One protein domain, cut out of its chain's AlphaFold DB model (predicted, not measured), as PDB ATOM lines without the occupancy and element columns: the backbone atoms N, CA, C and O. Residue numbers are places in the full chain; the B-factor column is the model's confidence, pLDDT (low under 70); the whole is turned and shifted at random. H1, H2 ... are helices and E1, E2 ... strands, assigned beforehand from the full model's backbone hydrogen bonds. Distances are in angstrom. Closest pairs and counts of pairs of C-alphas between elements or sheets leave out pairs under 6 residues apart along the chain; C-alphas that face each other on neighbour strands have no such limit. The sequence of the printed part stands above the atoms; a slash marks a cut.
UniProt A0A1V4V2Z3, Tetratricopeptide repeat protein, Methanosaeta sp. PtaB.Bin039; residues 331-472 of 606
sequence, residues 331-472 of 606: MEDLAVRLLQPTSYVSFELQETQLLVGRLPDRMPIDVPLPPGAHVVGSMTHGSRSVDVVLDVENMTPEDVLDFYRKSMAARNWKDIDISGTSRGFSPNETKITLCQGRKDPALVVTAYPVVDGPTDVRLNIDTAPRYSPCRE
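AT A GLANCE: This is residues 331 to 472 of the 606 residues of the protein "Tetratricopeptide repeat protein" of Methanosaeta sp. PtaB.Bin039 (UniProt A0A1V4V2Z3). One twisted wall of seven strands stands between two helices: H2 packs on one face toward the E6, E5 and E4 end, and H1 covers part of the opposite face toward E1, E2 and E3. Residues 420 to 426 stick out as a free loop. The printed part has 142 residues, with named elements in the order H1 E1 E2 E3 H2 E4 E5 E6 E7; the antiparallel sheet runs E1 E2 E3 E7 E6 E5 E4. The class is mixed, in three layers, with under half of the residues in named elements; the whole is compact, with a radius of gyration of the C-alphas of 14.3 A and spans of 40 by 35 by 34 A.

HOW THE PARTS SIT: Inner strands E7, residues 455 to 462, and E3, residues 385 to 392, are antiparallel, with N 388 and O 459 2.8 A apart, within hydrogen-bond range. E2, residues 373 to 381, bends by 63 degrees at residue 376 and pairs with E3 through N 379 and O 387, 2.8 A, and with edge strand E1, residues 352 to 356, through N 355 and O 378, 2.8 A. E7 is also the antiparallel neighbour of E6, residues 442 to 448, with N 444 and O 460 2.8 A apart; E6 is the antiparallel neighbour of E5, residues 430 to 436, with N 434 and O 443 2.8 A apart; and E5 is the antiparallel neighbour of edge strand E4, residues 413 to 415, with N 414 and O 435 2.8 A apart, each of these N and O pairs within hydrogen-bond range. E1 E2 E3 and E4 E5 E6 E7 are meanders, each strand the antiparallel neighbour of the one before. H1, residues 331 to 338, is on the sheet at a height of 8.0 A, only just over E2 and E3 with 3 C-alphas on each; its closest C-alpha pair with E2 is Leu 334 and Val 376, 6.4 A. H2, residues 397 to 409, is on the opposite face, its closest C-alpha pair with E6 being Pro 397 and Ala 447, 5.0 A. Every O i to N i+4 pair is within hydrogen-bond range in H1 and H2.

IN THESE COORDINATES: H1 begins at C-alpha 331 (-38.148, 19.125, -32.555), and E7, 22.6 A long, ends at C-alpha 462 (-55.315, 30.863, -43.008). H2 is 18.3 A long.

THE WHOLE: The C-alphas of Arg 438 and Asp 452, the two farthest apart, are 40.5 A apart. The printed part has no cut; the links H1 to E1, E1 to E2 and E4 to E5 are long. The mean pLDDT of the printed part is 73.6, with 49 residues under 70, among them residues 331 to 352.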
ATOM      1  N   MET A 331     -36.710  19.381 -32.667       49.28
ATOM      2  CA  MET A 331     -38.148  19.125 -32.555       49.28
ATOM      3  C   MET A 331     -38.744  19.802 -31.313       49.28
ATOM      4  O   MET A 331     -39.847  20.337 -31.389       49.28
ATOM      5  N   GLU A 332     -38.015  19.796 -30.194       50.41
ATOM      6  CA  GLU A 332     -38.395  20.479 -28.953       50.41
ATOM      7  C   GLU A 332     -38.417  22.011 -29.149       50.41
ATOM      8  O   GLU A 332     -39.413  22.638 -28.796       50.41
ATOM      9  N   ASP A 333     -37.414  22.603 -29.811       56.72
ATOM     10  CA  ASP A 333     -37.366  24.038 -30.156       56.72
ATOM     11  C   ASP A 333     -38.538  24.460 -31.063       56.72
ATOM     12  O   ASP A 333     -39.290  25.381 -30.736       56.72
ATOM     13  N   LEU A 334     -38.779  23.728 -32.160       54.59
ATOM     14  CA  LEU A 334     -39.920  24.002 -33.039       54.59
ATOM     15  C   LEU A 334     -41.260  23.889 -32.295       54.59
ATOM     16  O   LEU A 334     -42.141  24.727 -32.491       54.59
ATOM     17  N   ALA A 335     -41.427  22.874 -31.441       53.34
ATOM     18  CA  ALA A 335     -42.643  22.712 -30.652       53.34
ATOM     19  C   ALA A 335     -42.845  23.889 -29.682       53.34
ATOM     20  O   ALA A 335     -43.939  24.446 -29.638       53.34
ATOM     21  N   VAL A 336     -41.801  24.319 -28.966       52.47
ATOM     22  CA  VAL A 336     -41.859  25.468 -28.044       52.47
ATOM     23  C   VAL A 336     -42.263  26.755 -28.767       52.47
ATOM     24  O   VAL A 336     -43.159  27.457 -28.298       52.47
ATOM     25  N   ARG A 337     -41.681  27.042 -29.938       56.38
ATOM     26  CA  ARG A 337     -42.012  28.249 -30.718       56.38
ATOM     27  C   ARG A 337     -43.432  28.221 -31.308       56.38
ATOM     28  O   ARG A 337     -44.032  29.278 -31.489       56.38
ATOM     29  N   LEU A 338     -43.996  27.034 -31.553       56.62
ATOM     30  CA  LEU A 338     -45.380  26.848 -32.017       56.62
ATOM     31  C   LEU A 338     -46.430  26.820 -30.887       56.62
ATOM     32  O   LEU A 338     -47.613  27.010 -31.161       56.62
ATOM     33  N   LEU A 339     -46.034  26.637 -29.619       48.38
ATOM     34  CA  LEU A 339     -46.949  26.706 -28.463       48.38
ATOM     35  C   LEU A 339     -47.442  28.132 -28.148       48.38
ATOM     36  O   LEU A 339     -48.333  28.307 -27.318       48.38
ATOM     37  N   GLN A 340     -46.886  29.145 -28.813       47.44
ATOM     38  CA  GLN A 340     -47.305  30.545 -28.757       47.44
ATOM     39  C   GLN A 340     -47.991  30.935 -30.086       47.44
ATOM     40  O   GLN A 340     -47.334  31.507 -30.965       47.44
ATOM     41  N   PRO A 341     -49.288  30.615 -30.276       41.91
ATOM     42  CA  PRO A 341     -49.994  30.884 -31.525       41.91
ATOM     43  C   PRO A 341     -50.138  32.390 -31.775       41.91
ATOM     44  O   PRO A 341     -50.588  33.144 -30.913       41.91
ATOM     45  N   THR A 342     -49.796  32.835 -32.984       41.50
ATOM     46  CA  THR A 342     -49.820  34.259 -33.362       41.50
ATOM     47  C   THR A 342     -51.203  34.762 -33.793       41.50
ATOM     48  O   THR A 342     -51.378  35.966 -34.009       41.50
ATOM     49  N   SER A 343     -52.205  33.884 -33.913       42.22
ATOM     50  CA  SER A 343     -53.587  34.238 -34.263       42.22
ATOM     51  C   SER A 343     -54.617  33.234 -33.707       42.22
ATOM     52  O   SER A 343     -54.272  32.141 -33.259       42.22
ATOM     53  N   TYR A 344     -55.902  33.608 -33.752       42.16
ATOM     54  CA  TYR A 344     -57.034  32.749 -33.384       42.16
ATOM     55  C   TYR A 344     -57.371  31.737 -34.498       42.16
ATOM     56  O   TYR A 344     -58.421  31.826 -35.138       42.16
ATOM     57  N   VAL A 345     -56.490  30.764 -34.738       38.84
ATOM     58  CA  VAL A 345     -56.730  29.690 -35.718       38.84
ATOM     59  C   VAL A 345     -57.809  28.731 -35.208       38.84
ATOM     60  O   VAL A 345     -57.796  28.311 -34.050       38.84
ATOM     61  N   SER A 346     -58.733  28.310 -36.077       38.44
ATOM     62  CA  SER A 346     -59.604  27.174 -35.762       38.44
ATOM     63  C   SER A 346     -58.841  25.859 -35.930       38.44
ATOM     64  O   SER A 346     -58.619  25.410 -37.053       38.44
ATOM     65  N   PHE A 347     -58.465  25.229 -34.817       42.69
ATOM     66  CA  PHE A 347     -57.709  23.975 -34.809       42.69
ATOM     67  C   PHE A 347     -58.527  22.774 -35.332       42.69
ATOM     68  O   PHE A 347     -59.173  22.056 -34.567       42.69
ATOM     69  N   GLU A 348     -58.456  22.498 -36.637       42.75
ATOM     70  CA  GLU A 348     -58.889  21.219 -37.226       42.75
ATOM     71  C   GLU A 348     -57.816  20.133 -36.985       42.75
ATOM     72  O   GLU A 348     -57.072  19.736 -37.880       42.75
ATOM     73  N   LEU A 349     -57.741  19.637 -35.741       46.28
ATOM     74  CA  LEU A 349     -56.719  18.684 -35.260       46.28
ATOM     75  C   LEU A 349     -56.662  17.330 -36.001       46.28
ATOM     76  O   LEU A 349     -55.724  16.564 -35.792       46.28
ATOM     77  N   GLN A 350     -57.645  16.998 -36.845       42.75
ATOM     78  CA  GLN A 350     -57.703  15.698 -37.533       42.75
ATOM     79  C   GLN A 350     -56.697  15.553 -38.689       42.75
ATOM     80  O   GLN A 350     -56.451  14.436 -39.135       42.75
ATOM     81  N   GLU A 351     -56.088  16.651 -39.150       56.31
ATOM     82  CA  GLU A 351     -55.111  16.654 -40.251       56.31
ATOM     83  C   GLU A 351     -53.842  17.472 -39.915       56.31
ATOM     84  O   GLU A 351     -53.198  18.045 -40.800       56.31
ATOM     85  N   THR A 352     -53.472  17.564 -38.633       63.19
ATOM     86  CA  THR A 352     -52.281  18.322 -38.217       63.19
ATOM     87  C   THR A 352     -50.984  17.535 -38.409       63.19
ATOM     88  O   THR A 352     -50.857  16.408 -37.936       63.19
ATOM     89  N   GLN A 353     -50.000  18.135 -39.092       70.12
ATOM     90  CA  GLN A 353     -48.668  17.551 -39.296       70.12
ATOM     91  C   GLN A 353     -47.576  18.546 -38.908       70.12
ATOM     92  O   GLN A 353     -47.556  19.665 -39.414       70.12
ATOM     93  N   LEU A 354     -46.644  18.110 -38.058       71.69
ATOM     94  CA  LEU A 354     -45.439  18.861 -37.710       71.69
ATOM     95  C   LEU A 354     -44.287  18.478 -38.649       71.69
ATOM     96  O   LEU A 354     -43.993  17.297 -38.851       71.69
ATOM     97  N   LEU A 355     -43.622  19.479 -39.216       71.44
ATOM     98  CA  LEU A 355     -42.596  19.337 -40.241       71.44
ATOM     99  C   LEU A 355     -41.318  20.063 -39.800       71.44
ATOM    100  O   LEU A 355     -41.112  21.237 -40.098       71.44
ATOM    101  N   VAL A 356     -40.445  19.347 -39.088       80.38
ATOM    102  CA  VAL A 356     -39.146  19.875 -38.634       80.38
ATOM    103  C   VAL A 356     -38.246  20.184 -39.834       80.38
ATOM    104  O   VAL A 356     -38.099  19.352 -40.733       80.38
ATOM    105  N   GLY A 357     -37.655  21.381 -39.856       80.88
ATOM    106  CA  GLY A 357     -36.687  21.825 -40.863       80.88
ATOM    107  C   GLY A 357     -37.231  22.033 -42.283       80.88
ATOM    108  O   GLY A 357     -36.440  22.165 -43.218       80.88
ATOM    109  N   ARG A 358     -38.557  21.997 -42.499       84.50
ATOM    110  CA  ARG A 358     -39.153  22.099 -43.846       84.50
ATOM    111  C   ARG A 358     -40.564  22.688 -43.861       84.50
ATOM    112  O   ARG A 358     -41.276  22.668 -42.861       84.50
ATOM    113  N   LEU A 359     -40.961  23.168 -45.038       86.25
ATOM    114  CA  LEU A 359     -42.329  23.569 -45.386       86.25
ATOM    115  C   LEU A 359     -43.149  22.351 -45.867       86.25
ATOM    116  O   LEU A 359     -42.547  21.353 -46.276       86.25
ATOM    117  N   PRO A 360     -44.496  22.405 -45.864       84.38
ATOM    118  CA  PRO A 360     -45.324  21.375 -46.488       84.38
ATOM    119  C   PRO A 360     -45.165  21.350 -48.013       84.38
ATOM    120  O   PRO A 360     -44.989  22.387 -48.653       84.38
ATOM    121  N   ASP A 361     -45.338  20.166 -48.611       83.56
ATOM    122  CA  ASP A 361     -45.241  19.941 -50.066       83.56
ATOM    123  C   ASP A 361     -46.220  20.803 -50.893       83.56
ATOM    124  O   ASP A 361     -46.055  20.970 -52.105       83.56
ATOM    125  N   ARG A 362     -47.275  21.329 -50.253       82.12
ATOM    126  CA  ARG A 362     -48.242  22.270 -50.828       82.12
ATOM    127  C   ARG A 362     -48.587  23.355 -49.811       82.12
ATOM    128  O   ARG A 362     -49.320  23.099 -48.861       82.12
ATOM    129  N   MET A 363     -48.099  24.568 -50.048       84.44
ATOM    130  CA  MET A 363     -48.519  25.759 -49.307       84.44
ATOM    131  C   MET A 363     -49.908  26.234 -49.786       84.44
ATOM    132  O   MET A 363     -50.157  26.200 -50.994       84.44
ATOM    133  N   PRO A 364     -50.804  26.716 -48.895       81.25
ATOM    134  CA  PRO A 364     -52.113  27.251 -49.294       81.25
ATOM    135  C   PRO A 364     -52.028  28.523 -50.152       81.25
ATOM    136  O   PRO A 364     -52.911  28.780 -50.971       81.25
ATOM    137  N   ILE A 365     -50.966  29.314 -49.969       84.81
ATOM    138  CA  ILE A 365     -50.664  30.550 -50.703       84.81
ATOM    139  C   ILE A 365     -49.158  30.613 -51.016       84.81
ATOM    140  O   ILE A 365     -48.351  29.991 -50.325       84.81
ATOM    141  N   ASP A 366     -48.765  31.389 -52.028       86.25
ATOM    142  CA  ASP A 366     -47.353  31.686 -52.315       86.25
ATOM    143  C   ASP A 366     -46.813  32.735 -51.327       86.25
ATOM    144  O   ASP A 366     -47.131  33.921 -51.454       86.25
ATOM    145  N   VAL A 367     -46.014  32.294 -50.347       88.50
ATOM    146  CA  VAL A 367     -45.318  33.171 -49.391       88.50
ATOM    147  C   VAL A 367     -43.817  33.195 -49.704       88.50
ATOM    148  O   VAL A 367     -43.164  32.153 -49.610       88.50
ATOM    149  N   PRO A 368     -43.239  34.353 -50.067       91.44
ATOM    150  CA  PRO A 368     -41.807  34.474 -50.303       91.44
ATOM    151  C   PRO A 368     -41.033  34.470 -48.977       91.44
ATOM    152  O   PRO A 368     -41.431  35.139 -48.027       91.44
ATOM    153  N   LEU A 369     -39.900  33.767 -48.931       92.00
ATOM    154  CA  LEU A 369     -39.001  33.781 -47.773       92.00
ATOM    155  C   LEU A 369     -38.050  35.000 -47.823       92.00
ATOM    156  O   LEU A 369     -37.540  35.310 -48.906       92.00
ATOM    157  N   PRO A 370     -37.782  35.677 -46.688       91.62
ATOM    158  CA  PRO A 370     -36.783  36.739 -46.597       91.62
ATOM    159  C   PRO A 370     -35.362  36.258 -46.945       91.62
ATOM    160  O   PRO A 370     -35.044  35.078 -46.766       91.62
ATOM    161  N   PRO A 371     -34.465  37.149 -47.405       90.00
ATOM    162  CA  PRO A 371     -33.038  36.842 -47.496       90.00
ATOM    163  C   PRO A 371     -32.489  36.410 -46.127       90.00
ATOM    164  O   PRO A 371     -32.786  37.047 -45.124       90.00
ATOM    165  N   GLY A 372     -31.698  35.335 -46.076       87.69
ATOM    166  CA  GLY A 372     -31.154  34.817 -44.809       87.69
ATOM    167  C   GLY A 372     -32.156  34.056 -43.928       87.69
ATOM    168  O   GLY A 372     -31.808  33.700 -42.805       87.69
ATOM    169  N   ALA A 373     -33.375  33.788 -44.413       90.56
ATOM    170  CA  ALA A 373     -34.357  32.979 -43.696       90.56
ATOM    171  C   ALA A 373     -34.014  31.479 -43.730       90.56
ATOM    172  O   ALA A 373     -33.947  30.860 -44.796       90.56
ATOM    173  N   HIS A 374     -33.882  30.889 -42.547       90.88
ATOM    174  CA  HIS A 374     -33.726  29.460 -42.313       90.88
ATOM    175  C   HIS A 374     -35.052  28.891 -41.796       90.88
ATOM    176  O   HIS A 374     -35.630  29.413 -40.846       90.88
ATOM    177  N   VAL A 375     -35.564  27.826 -42.422       86.81
ATOM    178  CA  VAL A 375     -36.832  27.204 -42.005       86.81
ATOM    179  C   VAL A 375     -36.581  26.300 -40.798       86.81
ATOM    180  O   VAL A 375     -36.069  25.194 -40.960       86.81
ATOM    181  N   VAL A 376     -36.978  26.748 -39.604       80.25
ATOM    182  CA  VAL A 376     -36.957  25.934 -38.373       80.25
ATOM    183  C   VAL A 376     -37.988  24.810 -38.489       80.25
ATOM    184  O   VAL A 376     -37.726  23.655 -38.146       80.25
ATOM    185  N   GLY A 377     -39.148  25.119 -39.070       80.06
ATOM    186  CA  GLY A 377     -40.143  24.133 -39.466       80.06
ATOM    187  C   GLY A 377     -41.508  24.741 -39.746       80.06
ATOM    188  O   GLY A 377     -41.672  25.958 -39.830       80.06
ATOM    189  N   SER A 378     -42.498  23.870 -39.898       80.38
ATOM    190  CA  SER A 378     -43.892  24.260 -40.103       80.38
ATOM    191  C   SER A 378     -44.870  23.273 -39.471       80.38
ATOM    192  O   SER A 378     -44.518  22.129 -39.177       80.38
ATOM    193  N   MET A 379     -46.105  23.719 -39.267       77.38
ATOM    194  CA  MET A 379     -47.225  22.906 -38.810       77.38
ATOM    195  C   MET A 379     -48.426  23.151 -39.719       77.38
ATOM    196  O   MET A 379     -48.836  24.289 -39.917       77.38
ATOM    197  N   THR A 380     -48.993  22.095 -40.299       74.50
ATOM    198  CA  THR A 380     -50.240  22.195 -41.071       74.50
ATOM    199  C   THR A 380     -51.448  22.004 -40.159       74.50
ATOM    200  O   THR A 380     -51.402  21.187 -39.242       74.50
ATOM    201  N   HIS A 381     -52.563  22.667 -40.452       67.81
ATOM    202  CA  HIS A 381     -53.888  22.350 -39.912       67.81
ATOM    203  C   HIS A 381     -54.822  22.069 -41.093       67.81
ATOM    204  O   HIS A 381     -55.419  22.974 -41.687       67.81
ATOM    205  N   GLY A 382     -54.856  20.798 -41.502       70.00
ATOM    206  CA  GLY A 382     -55.513  20.375 -42.734       70.00
ATOM    207  C   GLY A 382     -54.969  21.069 -43.979       70.00
ATOM    208  O   GLY A 382     -53.807  21.467 -44.051       70.00
ATOM    209  N   SER A 383     -55.826  21.212 -44.988       67.12
ATOM    210  CA  SER A 383     -55.458  21.801 -46.287       67.12
ATOM    211  C   SER A 383     -55.545  23.333 -46.366       67.12
ATOM    212  O   SER A 383     -55.361  23.886 -47.452       67.12
ATOM    213  N   ARG A 384     -55.875  24.027 -45.263       70.69
ATOM    214  CA  ARG A 384     -56.267  25.454 -45.286       70.69
ATOM    215  C   ARG A 384     -55.464  26.390 -44.394       70.69
ATOM    216  O   ARG A 384     -55.442  27.582 -44.690       70.69
ATOM    217  N   SER A 385     -54.815  25.886 -43.350       76.25
ATOM    218  CA  SER A 385     -53.974  26.711 -42.485       76.25
ATOM    219  C   SER A 385     -52.603  26.075 -42.275       76.25
ATOM    220  O   SER A 385     -52.472  24.849 -42.252       76.25
ATOM    221  N   VAL A 386     -51.574  26.919 -42.206       80.00
ATOM    222  CA  VAL A 386     -50.179  26.524 -41.989       80.00
ATOM    223  C   VAL A 386     -49.494  27.574 -41.123       80.00
ATOM    224  O   VAL A 386     -49.481  28.752 -41.482       80.00
ATOM    225  N   ASP A 387     -48.871  27.126 -40.040       82.19
ATOM    226  CA  ASP A 387     -47.896  27.894 -39.277       82.19
ATOM    227  C   ASP A 387     -46.480  27.584 -39.773       82.19
ATOM    228  O   ASP A 387     -46.147  26.436 -40.076       82.19
ATOM    229  N   VAL A 388     -45.626  28.601 -39.854       82.50
ATOM    230  CA  VAL A 388     -44.215  28.480 -40.250       82.50
ATOM    231  C   VAL A 388     -43.353  29.264 -39.272       82.50
ATOM    232  O   VAL A 388     -43.658  30.418 -38.973       82.50
ATOM    233  N   VAL A 389     -42.253  28.656 -38.829       81.75
ATOM    234  CA  VAL A 389     -41.235  29.292 -37.986       81.75
ATOM    235  C   VAL A 389     -39.941  29.425 -38.782       81.75
ATOM    236  O   VAL A 389     -39.446  28.444 -39.354       81.75
ATOM    237  N   LEU A 390     -39.405  30.642 -38.829       85.69
ATOM    238  CA  LEU A 390     -38.183  30.999 -39.538       85.69
ATOM    239  C   LEU A 390     -37.208  31.708 -38.594       85.69
ATOM    240  O   LEU A 390     -37.611  32.607 -37.864       85.69
ATOM    241  N   ASP A 391     -35.926  31.382 -38.710       86.31
ATOM    242  CA  ASP A 391     -34.831  32.189 -38.168       86.31
ATOM    243  C   ASP A 391     -34.290  33.077 -39.297       86.31
ATOM    244  O   ASP A 391     -33.791  32.565 -40.302       86.31
ATOM    245  N   VAL A 392     -34.411  34.404 -39.180       89.06
ATOM    246  CA  VAL A 392     -33.966  35.352 -40.218       89.06
ATOM    247  C   VAL A 392     -32.711  36.097 -39.773       89.06
ATOM    248  O   VAL A 392     -32.741  36.932 -38.868       89.06
ATOM    249  N   GLU A 393     -31.589  35.807 -40.430       89.81
ATOM    250  CA  GLU A 393     -30.316  36.475 -40.156       89.81
ATOM    251  C   GLU A 393     -30.256  37.897 -40.739       89.81
ATOM    252  O   GLU A 393     -30.726  38.157 -41.846       89.81
ATOM    253  N   ASN A 394     -29.563  38.804 -40.039       87.88
ATOM    254  CA  ASN A 394     -29.206  40.151 -40.517       87.88
ATOM    255  C   ASN A 394     -30.388  41.069 -40.908       87.88
ATOM    256  O   ASN A 394     -30.189  42.044 -41.634       87.88
ATOM    257  N   MET A 395     -31.599  40.798 -40.413       87.12
ATOM    258  CA  MET A 395     -32.776  41.661 -40.570       87.12
ATOM    259  C   MET A 395     -33.404  41.944 -39.206       87.12
ATOM    260  O   MET A 395     -33.584  41.020 -38.411       87.12
ATOM    261  N   THR A 396     -33.765  43.200 -38.935       86.00
ATOM    262  CA  THR A 396     -34.552  43.541 -37.738       86.00
ATOM    263  C   THR A 396     -36.013  43.086 -37.895       86.00
ATOM    264  O   THR A 396     -36.458  42.844 -39.024       86.00
ATOM    265  N   PRO A 397     -36.801  43.006 -36.803       82.50
ATOM    266  CA  PRO A 397     -38.236  42.738 -36.893       82.50
ATOM    267  C   PRO A 397     -38.976  43.663 -37.872       82.50
ATOM    268  O   PRO A 397     -39.749  43.179 -38.695       82.50
ATOM    269  N   GLU A 398     -38.682  44.967 -37.876       84.31
ATOM    270  CA  GLU A 398     -39.290  45.911 -38.827       84.31
ATOM    271  C   GLU A 398     -38.859  45.645 -40.277       84.31
ATOM    272  O   GLU A 398     -39.712  45.655 -41.163       84.31
ATOM    273  N   ASP A 399     -37.585  45.322 -40.541       89.44
ATOM    274  CA  ASP A 399     -37.127  44.964 -41.896       89.44
ATOM    275  C   ASP A 399     -37.873  43.735 -42.444       89.44
ATOM    276  O   ASP A 399     -38.199  43.672 -43.634       89.44
ATOM    277  N   VAL A 400     -38.161  42.757 -41.574       90.62
ATOM    278  CA  VAL A 400     -38.950  41.561 -41.909       90.62
ATOM    279  C   VAL A 400     -40.390  41.946 -42.248       90.62
ATOM    280  O   VAL A 400     -40.899  41.534 -43.295       90.62
ATOM    281  N   LEU A 401     -41.053  42.750 -41.409       88.81
ATOM    282  CA  LEU A 401     -42.420  43.207 -41.682       88.81
ATOM    283  C   LEU A 401     -42.490  43.980 -43.003       88.81
ATOM    284  O   LEU A 401     -43.360  43.719 -43.835       88.81
ATOM    285  N   ASP A 402     -41.539  44.879 -43.244       90.25
ATOM    286  CA  ASP A 402     -41.469  45.675 -44.465       90.25
ATOM    287  C   ASP A 402     -41.189  44.835 -45.718       90.25
ATOM    288  O   ASP A 402     -41.725  45.132 -46.794       90.25
ATOM    289  N   PHE A 403     -40.398  43.765 -45.600       94.19
ATOM    290  CA  PHE A 403     -40.234  42.770 -46.660       94.19
ATOM    291  C   PHE A 403     -41.571  42.103 -47.010       94.19
ATOM    292  O   PHE A 403     -41.922  42.025 -48.194       94.19
ATOM    293  N   TYR A 404     -42.353  41.668 -46.018       93.19
ATOM    294  CA  TYR A 404     -43.658  41.046 -46.261       93.19
ATOM    295  C   TYR A 404     -44.694  42.039 -46.799       93.19
ATOM    296  O   TYR A 404     -45.362  41.724 -47.784       93.19
ATOM    297  N   ARG A 405     -44.764  43.269 -46.267       91.38
ATOM    298  CA  ARG A 405     -45.604  44.349 -46.821       91.38
ATOM    299  C   ARG A 405     -45.334  44.544 -48.316       91.38
ATOM    300  O   ARG A 405     -46.259  44.484 -49.123       91.38
ATOM    301  N   LYS A 406     -44.065  44.722 -48.711       92.31
ATOM    302  CA  LYS A 406     -43.666  44.974 -50.111       92.31
ATOM    303  C   LYS A 406     -43.906  43.757 -51.012       92.31
ATOM    304  O   LYS A 406     -44.470  43.891 -52.100       92.31
ATOM    305  N   SER A 407     -43.496  42.568 -50.573       92.69
ATOM    306  CA  SER A 407     -43.537  41.348 -51.392       92.69
ATOM    307  C   SER A 407     -44.946  40.769 -51.575       92.69
ATOM    308  O   SER A 407     -45.240  40.198 -52.633       92.69
ATOM    309  N   MET A 408     -45.837  40.968 -50.599       92.38
ATOM    310  CA  MET A 408     -47.239  40.550 -50.671       92.38
ATOM    311  C   MET A 408     -48.125  41.620 -51.328       92.38
ATOM    312  O   MET A 408     -49.040  41.266 -52.075       92.38
ATOM    313  N   ALA A 409     -47.817  42.919 -51.193       88.69
ATOM    314  CA  ALA A 409     -48.498  43.973 -51.960       88.69
ATOM    315  C   ALA A 409     -48.357  43.771 -53.481       88.69
ATOM    316  O   ALA A 409     -49.334  43.913 -54.220       88.69
ATOM    317  N   ALA A 410     -47.186  43.323 -53.951       87.06
ATOM    318  CA  ALA A 410     -46.971  42.924 -55.347       87.06
ATOM    319  C   ALA A 410     -47.880  41.760 -55.814       87.06
ATOM    320  O   ALA A 410     -48.094  41.580 -57.011       87.06
ATOM    321  N   ARG A 411     -48.450  40.994 -54.873       87.88
ATOM    322  CA  ARG A 411     -49.404  39.890 -55.082       87.88
ATOM    323  C   ARG A 411     -50.860  40.299 -54.789       87.88
ATOM    324  O   ARG A 411     -51.719  39.437 -54.602       87.88
ATOM    325  N   ASN A 412     -51.156  41.603 -54.752       87.19
ATOM    326  CA  ASN A 412     -52.478  42.175 -54.456       87.19
ATOM    327  C   ASN A 412     -53.013  41.856 -53.039       87.19
ATOM    328  O   ASN A 412     -54.227  41.807 -52.822       87.19
ATOM    329  N   TRP A 413     -52.114  41.651 -52.075       89.25
ATOM    330  CA  TRP A 413     -52.444  41.666 -50.648       89.25
ATOM    331  C   TRP A 413     -52.384  43.096 -50.102       89.25
ATOM    332  O   TRP A 413     -51.718  43.963 -50.668       89.25
ATOM    333  N   LYS A 414     -53.072  43.345 -48.990       86.75
ATOM    334  CA  LYS A 414     -53.077  44.629 -48.286       86.75
ATOM    335  C   LYS A 414     -52.832  44.407 -46.804       86.75
ATOM    336  O   LYS A 414     -53.490  43.555 -46.214       86.75
ATOM    337  N   ASP A 415     -51.923  45.184 -46.228       85.12
ATOM    338  CA  ASP A 415     -51.847  45.353 -44.776       85.12
ATOM    339  C   ASP A 415     -53.124  46.073 -44.324       85.12
ATOM    340  O   ASP A 415     -53.538  47.050 -44.959       85.12
ATOM    341  N   ILE A 416     -53.796  45.532 -43.308       74.69
ATOM    342  CA  ILE A 416     -55.043  46.099 -42.772       74.69
ATOM    343  C   ILE A 416     -54.823  46.947 -41.515       74.69
ATOM    344  O   ILE A 416     -55.804  47.448 -40.979       74.69
ATOM    345  N   ASP A 417     -53.566  47.081 -41.071       65.38
ATOM    346  CA  ASP A 417     -53.112  47.827 -39.890       65.38
ATOM    347  C   ASP A 417     -54.072  47.781 -38.689       65.38
ATOM    348  O   ASP A 417     -54.770  48.736 -38.348       65.38
ATOM    349  N   ILE A 418     -54.061  46.635 -38.012       60.34
ATOM    350  CA  ILE A 418     -54.712  46.454 -36.709       60.34
ATOM    351  C   ILE A 418     -53.772  46.788 -35.536       60.34
ATOM    352  O   ILE A 418     -54.113  46.523 -34.387       60.34
ATOM    353  N   SER A 419     -52.585  47.360 -35.779       54.66
ATOM    354  CA  SER A 419     -51.620  47.636 -34.699       54.66
ATOM    355  C   SER A 419     -52.183  48.625 -33.667       54.66
ATOM    356  O   SER A 419     -51.960  48.481 -32.462       54.66
ATOM    357  N   GLY A 420     -53.012  49.563 -34.137       54.47
ATOM    358  CA  GLY A 420     -53.721  50.548 -33.326       54.47
ATOM    359  C   GLY A 420     -54.844  49.999 -32.437       54.47
ATOM    360  O   GLY A 420     -55.353  50.772 -31.628       54.47
ATOM    361  N   THR A 421     -55.233  48.718 -32.526       57.94
ATOM    362  CA  THR A 421     -56.276  48.112 -31.661       57.94
ATOM    363  C   THR A 421     -55.712  47.369 -30.445       57.94
ATOM    364  O   THR A 421     -56.470  46.820 -29.653       57.94
ATOM    365  N   SER A 422     -54.387  47.318 -30.283       62.50
ATOM    366  CA  SER A 422     -53.734  46.714 -29.114       62.50
ATOM    367  C   SER A 422     -53.864  47.647 -27.897       62.50
ATOM    368  O   SER A 422     -53.556  48.841 -27.975       62.50
ATOM    369  N   ARG A 423     -54.376  47.111 -26.784       73.69
ATOM    370  CA  ARG A 423     -54.731  47.819 -25.540       73.69
ATOM    371  C   ARG A 423     -54.419  46.930 -24.339       73.69
ATOM    372  O   ARG A 423     -54.480  45.708 -24.455       73.69
ATOM    373  N   GLY A 424     -54.149  47.536 -23.186       76.75
ATOM    374  CA  GLY A 424     -53.691  46.809 -22.004       76.75
ATOM    375  C   GLY A 424     -52.285  46.238 -22.180       76.75
ATOM    376  O   GLY A 424     -51.536  46.706 -23.044       76.75
ATOM    377  N   PHE A 425     -51.909  45.256 -21.356       74.25
ATOM    378  CA  PHE A 425     -50.587  44.633 -21.467       74.25
ATOM    379  C   PHE A 425     -50.426  43.959 -22.824       74.25
ATOM    380  O   PHE A 425     -51.357  43.354 -23.362       74.25
ATOM    381  N   SER A 426     -49.284  44.195 -23.455       71.44
ATOM    382  CA  SER A 426     -49.020  43.741 -24.810       71.44
ATOM    383  C   SER A 426     -47.521  43.530 -24.971       71.44
ATOM    384  O   SER A 426     -46.774  44.512 -24.848       71.44
ATOM    385  N   PRO A 427     -47.074  42.309 -25.316       63.28
ATOM    386  CA  PRO A 427     -45.662  42.047 -25.528       63.28
ATOM    387  C   PRO A 427     -45.116  42.942 -26.643       63.28
ATOM    388  O   PRO A 427     -45.846  43.413 -27.524       63.28
ATOM    389  N   ASN A 428     -43.801  43.149 -26.628       61.50
ATOM    390  CA  ASN A 428     -43.091  43.927 -27.641       61.50
ATOM    391  C   ASN A 428     -42.932  43.149 -28.968       61.50
ATOM    392  O   ASN A 428     -41.838  43.043 -29.518       61.50
ATOM    393  N   GLU A 429     -44.024  42.555 -29.458       61.88
ATOM    394  CA  GLU A 429     -44.076  41.863 -30.742       61.88
ATOM    395  C   GLU A 429     -44.404  42.841 -31.872       61.88
ATOM    396  O   GLU A 429     -45.300  43.688 -31.765       61.88
ATOM    397  N   THR A 430     -43.670  42.727 -32.977       68.25
ATOM    398  CA  THR A 430     -43.930  43.500 -34.194       68.25
ATOM    399  C   THR A 430     -44.749  42.617 -35.127       68.25
ATOM    400  O   THR A 430     -44.277  41.572 -35.572       68.25
ATOM    401  N   LYS A 431     -46.001  43.004 -35.396       77.19
ATOM    402  CA  LYS A 431     -46.984  42.168 -36.100       77.19
ATOM    403  C   LYS A 431     -47.743  42.944 -37.170       77.19
ATOM    404  O   LYS A 431     -48.184  44.066 -36.930       77.19
ATOM    405  N   ILE A 432     -47.958  42.309 -38.322       81.19
ATOM    406  CA  ILE A 432     -48.855  42.785 -39.389       81.19
ATOM    407  C   ILE A 432     -49.887  41.721 -39.740       81.19
ATOM    408  O   ILE A 432     -49.681  40.525 -39.527       81.19
ATOM    409  N   THR A 433     -51.008  42.161 -40.308       83.25
ATOM    410  CA  THR A 433     -52.029  41.269 -40.869       83.25
ATOM    411  C   THR A 433     -52.264  41.653 -42.317       83.25
ATOM    412  O   THR A 433     -52.750  42.738 -42.625       83.25
ATOM    413  N   LEU A 434     -51.886  40.752 -43.215       86.44
ATOM    414  CA  LEU A 434     -52.006  40.904 -44.653       86.44
ATOM    415  C   LEU A 434     -53.246  40.143 -45.130       86.44
ATOM    416  O   LEU A 434     -53.452  38.981 -44.783       86.44
ATOM    417  N   CYS A 435     -54.052  40.790 -45.966       86.50
ATOM    418  CA  CYS A 435     -55.324  40.270 -46.461       86.50
ATOM    419  C   CYS A 435     -55.420  40.362 -47.984       86.50
ATOM    420  O   CYS A 435     -55.056  41.386 -48.569       86.50
ATOM    421  N   GLN A 436     -55.973  39.338 -48.633       83.00
ATOM    422  CA  GLN A 436     -56.246  39.348 -50.072       83.00
ATOM    423  C   GLN A 436     -57.760  39.289 -50.335       83.00
ATOM    424  O   GLN A 436     -58.486  38.494 -49.750       83.00
ATOM    425  N   GLY A 437     -58.264  40.146 -51.228       69.50
ATOM    426  CA  GLY A 437     -59.691  40.175 -51.577       69.50
ATOM    427  C   GLY A 437     -60.600  40.779 -50.492       69.50
ATOM    428  O   GLY A 437     -60.212  41.704 -49.785       69.50
ATOM    429  N   ARG A 438     -61.859  40.314 -50.427       55.69
ATOM    430  CA  ARG A 438     -62.876  40.774 -49.448       55.69
ATOM    431  C   ARG A 438     -63.334  39.700 -48.454       55.69
ATOM    432  O   ARG A 438     -64.064  40.045 -47.529       55.69
ATOM    433  N   LYS A 439     -62.977  38.429 -48.678       60.09
ATOM    434  CA  LYS A 439     -63.260  37.258 -47.829       60.09
ATOM    435  C   LYS A 439     -62.211  36.191 -48.163       60.09
ATOM    436  O   LYS A 439     -62.434  35.422 -49.094       60.09
ATOM    437  N   ASP A 440     -61.099  36.234 -47.426       66.81
ATOM    438  CA  ASP A 440     -59.972  35.279 -47.458       66.81
ATOM    439  C   ASP A 440     -59.129  35.305 -48.745       66.81
ATOM    440  O   ASP A 440     -59.658  35.605 -49.822       66.81
ATOM    441  N   PRO A 441     -57.829  34.947 -48.688       78.25
ATOM    442  CA  PRO A 441     -57.031  34.485 -47.531       78.25
ATOM    443  C   PRO A 441     -56.416  35.578 -46.624       78.25
ATOM    444  O   PRO A 441     -56.398  36.765 -46.965       78.25
ATOM    445  N   ALA A 442     -55.893  35.134 -45.473       83.06
ATOM    446  CA  ALA A 442     -55.180  35.907 -44.454       83.06
ATOM    447  C   ALA A 442     -53.743  35.382 -44.232       83.06
ATOM    448  O   ALA A 442     -53.490  34.177 -44.291       83.06
ATOM    449  N   LEU A 443     -52.812  36.298 -43.958       86.50
ATOM    450  CA  LEU A 443     -51.436  36.026 -43.546       86.50
ATOM    451  C   LEU A 443     -51.095  36.960 -42.381       86.50
ATOM    452  O   LEU A 443     -50.986  38.173 -42.561       86.50
ATOM    453  N   VAL A 444     -50.915  36.393 -41.196       83.75
ATOM    454  CA  VAL A 444     -50.364  37.092 -40.034       83.75
ATOM    455  C   VAL A 444     -48.861  36.847 -40.006       83.75
ATOM    456  O   VAL A 444     -48.413  35.706 -40.089       83.75
ATOM    457  N   VAL A 445     -48.084  37.921 -39.893       85.31
ATOM    458  CA  VAL A 445     -46.630  37.852 -39.705       85.31
ATOM    459  C   VAL A 445     -46.312  38.507 -38.377       85.31
ATOM    460  O   VAL A 445     -46.637  39.681 -38.196       85.31
ATOM    461  N   THR A 446     -45.653  37.769 -37.490       80.62
ATOM    462  CA  THR A 446     -45.082  38.298 -36.249       80.62
ATOM    463  C   THR A 446     -43.573  38.098 -36.267       80.62
ATOM    464  O   THR A 446     -43.097  37.034 -36.661       80.62
ATOM    465  N   ALA A 447     -42.823  39.109 -35.839       80.62
ATOM    466  CA  ALA A 447     -41.379  39.046 -35.673       80.62
ATOM    467  C   ALA A 447     -40.992  39.404 -34.230       80.62
ATOM    468  O   ALA A 447     -41.484  40.390 -33.670       80.62
ATOM    469  N   TYR A 448     -40.107  38.600 -33.643       72.00
ATOM    470  CA  TYR A 448     -39.596  38.759 -32.286       72.00
ATOM    471  C   TYR A 448     -38.093  39.079 -32.324       72.00
ATOM    472  O   TYR A 448     -37.332  38.364 -32.983       72.00
ATOM    473  N   PRO A 449     -37.629  40.133 -31.626       70.94
ATOM    474  CA  PRO A 449     -36.203  40.396 -31.489       70.94
ATOM    475  C   PRO A 449     -35.554  39.338 -30.585       70.94
ATOM    476  O   PRO A 449     -35.989  39.135 -29.452       70.94
ATOM    477  N   VAL A 450     -34.483  38.705 -31.064       68.38
ATOM    478  CA  VAL A 450     -33.654  37.779 -30.278       68.38
ATOM    479  C   VAL A 450     -32.329  38.466 -29.954       68.38
ATOM    480  O   VAL A 450     -31.681  39.032 -30.835       68.38
ATOM    481  N   VAL A 451     -31.922  38.444 -28.683       61.47
ATOM    482  CA  VAL A 451     -30.640  39.017 -28.245       61.47
ATOM    483  C   VAL A 451     -29.498  38.158 -28.791       61.47
ATOM    484  O   VAL A 451     -29.483  36.950 -28.573       61.47
ATOM    485  N   ASP A 452     -28.563  38.786 -29.510       63.03
ATOM    486  CA  ASP A 452     -27.394  38.148 -30.138       63.03
ATOM    487  C   ASP A 452     -27.721  36.926 -31.034       63.03
ATOM    488  O   ASP A 452     -26.911  36.008 -31.179       63.03
ATOM    489  N   GLY A 453     -28.901  36.922 -31.671       73.75
ATOM    490  CA  GLY A 453     -29.385  35.834 -32.530       73.75
ATOM    491  C   GLY A 453     -30.141  36.302 -33.784       73.75
ATOM    492  O   GLY A 453     -30.303  37.505 -34.003       73.75
ATOM    493  N   PRO A 454     -30.590  35.364 -34.642       77.88
ATOM    494  CA  PRO A 454     -31.474  35.668 -35.767       77.88
ATOM    495  C   PRO A 454     -32.863  36.097 -35.271       77.88
ATOM    496  O   PRO A 454     -33.312  35.663 -34.214       77.88
ATOM    497  N   THR A 455     -33.569  36.918 -36.046       80.38
ATOM    498  CA  THR A 455     -34.947  37.316 -35.723       80.38
ATOM    499  C   THR A 455     -35.876  36.102 -35.867       80.38
ATOM    500  O   THR A 455     -35.935  35.519 -36.952       80.38
ATOM    501  N   ASP A 456     -36.610  35.742 -34.805       80.44
ATOM    502  CA  ASP A 456     -37.654  34.699 -34.836       80.44
ATOM    503  C   ASP A 456     -38.881  35.267 -35.554       80.44
ATOM    504  O   ASP A 456     -39.485  36.248 -35.112       80.44
ATOM    505  N   VAL A 457     -39.224  34.675 -36.694       82.69
ATOM    506  CA  VAL A 457     -40.329  35.106 -37.548       82.69
ATOM    507  C   VAL A 457     -41.346  33.987 -37.662       82.69
ATOM    508  O   VAL A 457     -41.063  32.902 -38.174       82.69
ATOM    509  N   ARG A 458     -42.574  34.295 -37.251       84.81
ATOM    510  CA  ARG A 458     -43.701  33.369 -37.256       84.81
ATOM    511  C   ARG A 458     -44.734  33.825 -38.269       84.81
ATOM    512  O   ARG A 458     -45.256  34.940 -38.195       84.81
ATOM    513  N   LEU A 459     -45.017  32.951 -39.225       83.50
ATOM    514  CA  LEU A 459     -46.033  33.152 -40.249       83.50
ATOM    515  C   LEU A 459     -47.218  32.265 -39.909       83.50
ATOM    516  O   LEU A 459     -47.057  31.053 -39.826       83.50
ATOM    517  N   ASN A 460     -48.394  32.858 -39.776       82.88
ATOM    518  CA  ASN A 460     -49.643  32.125 -39.686       82.88
ATOM    519  C   ASN A 460     -50.473  32.406 -40.941       82.88
ATOM    520  O   ASN A 460     -50.808  33.551 -41.249       82.88
ATOM    521  N   ILE A 461     -50.766  31.349 -41.689       83.06
ATOM    522  CA  ILE A 461     -51.528  31.384 -42.936       83.06
ATOM    523  C   ILE A 461     -52.890  30.766 -42.655       83.06
ATOM    524  O   ILE A 461     -52.954  29.645 -42.150       83.06
ATOM    525  N   ASP A 462     -53.971  31.443 -43.040       78.50
ATOM    526  CA  ASP A 462     -55.315  30.863 -43.008       78.50
ATOM    527  C   ASP A 462     -56.129  31.262 -44.249       78.50
ATOM    528  O   ASP A 462     -56.196  32.425 -44.655       78.50
ATOM    529  N   THR A 463     -56.763  30.272 -44.874       75.69
ATOM    530  CA  THR A 463     -57.679  30.442 -46.008       75.69
ATOM    531  C   THR A 463     -59.151  30.190 -45.629       75.69
ATOM    532  O   THR A 463     -59.987  30.028 -46.518       75.69
ATOM    533  N   ALA A 464     -59.485  30.068 -44.337       68.38
ATOM    534  CA  ALA A 464     -60.812  29.694 -43.844       68.38
ATOM    535  C   ALA A 464     -61.743  30.905 -43.553       68.38
ATOM    536  O   ALA A 464     -61.483  31.695 -42.643       68.38
ATOM    537  N   PRO A 465     -62.933  31.001 -44.190       56.69
ATOM    538  CA  PRO A 465     -63.807  32.181 -44.076       56.69
ATOM    539  C   PRO A 465     -64.438  32.487 -42.724       56.69
ATOM    540  O   PRO A 465     -65.178  33.471 -42.604       56.69
ATOM    541  N   ARG A 466     -64.295  31.605 -41.733       56.41
ATOM    542  CA  ARG A 466     -65.128  31.639 -40.525       56.41
ATOM    543  C   ARG A 466     -64.514  32.450 -39.384       56.41
ATOM    544  O   ARG A 466     -65.291  33.018 -38.624       56.41
ATOM    545  N   TYR A 467     -63.183  32.534 -39.330       52.91
ATOM    546  CA  TYR A 467     -62.411  33.177 -38.252       52.91
ATOM    547  C   TYR A 467     -61.296  34.110 -38.765       52.91
ATOM    548  O   TYR A 467     -60.555  34.689 -37.981       52.91
ATOM    549  N   SER A 468     -61.199  34.281 -40.085       62.41
ATOM    550  CA  SER A 468     -60.217  35.132 -40.756       62.41
ATOM    551  C   SER A 468     -60.240  36.582 -40.239       62.41
ATOM    552  O   SER A 468     -61.283  37.239 -40.347       62.41
ATOM    553  N   PRO A 469     -59.107  37.139 -39.758       61.47
ATOM    554  CA  PRO A 469     -59.044  38.518 -39.254       61.47
ATOM    555  C   PRO A 469     -59.368  39.554 -40.345       61.47
ATOM    556  O   PRO A 469     -59.836  40.655 -40.069       61.47
ATOM    557  N   CYS A 470     -59.227  39.169 -41.616       71.31
ATOM    558  CA  CYS A 470     -59.609  39.970 -42.776       71.31
ATOM    559  C   CYS A 470     -61.125  40.199 -42.909       71.31
ATOM    560  O   CYS A 470     -61.550  41.056 -43.687       71.31
ATOM    561  N   ARG A 471     -61.954  39.435 -42.185       61.31
ATOM    562  CA  ARG A 471     -63.419  39.542 -42.207       61.31
ATOM    563  C   ARG A 471     -63.965  40.589 -41.230       61.31
ATOM    564  O   ARG A 471     -65.098  41.031 -41.413       61.31
ATOM    565  N   GLU A 472     -63.184  40.995 -40.228       53.16
ATOM    566  CA  GLU A 472     -63.640  41.844 -39.111       53.16
ATOM    567  C   GLU A 472     -63.278  43.334 -39.274       53.16
ATOM    568  O   GLU A 472     -63.334  44.113 -38.321       53.16
TER     569      GLU A 472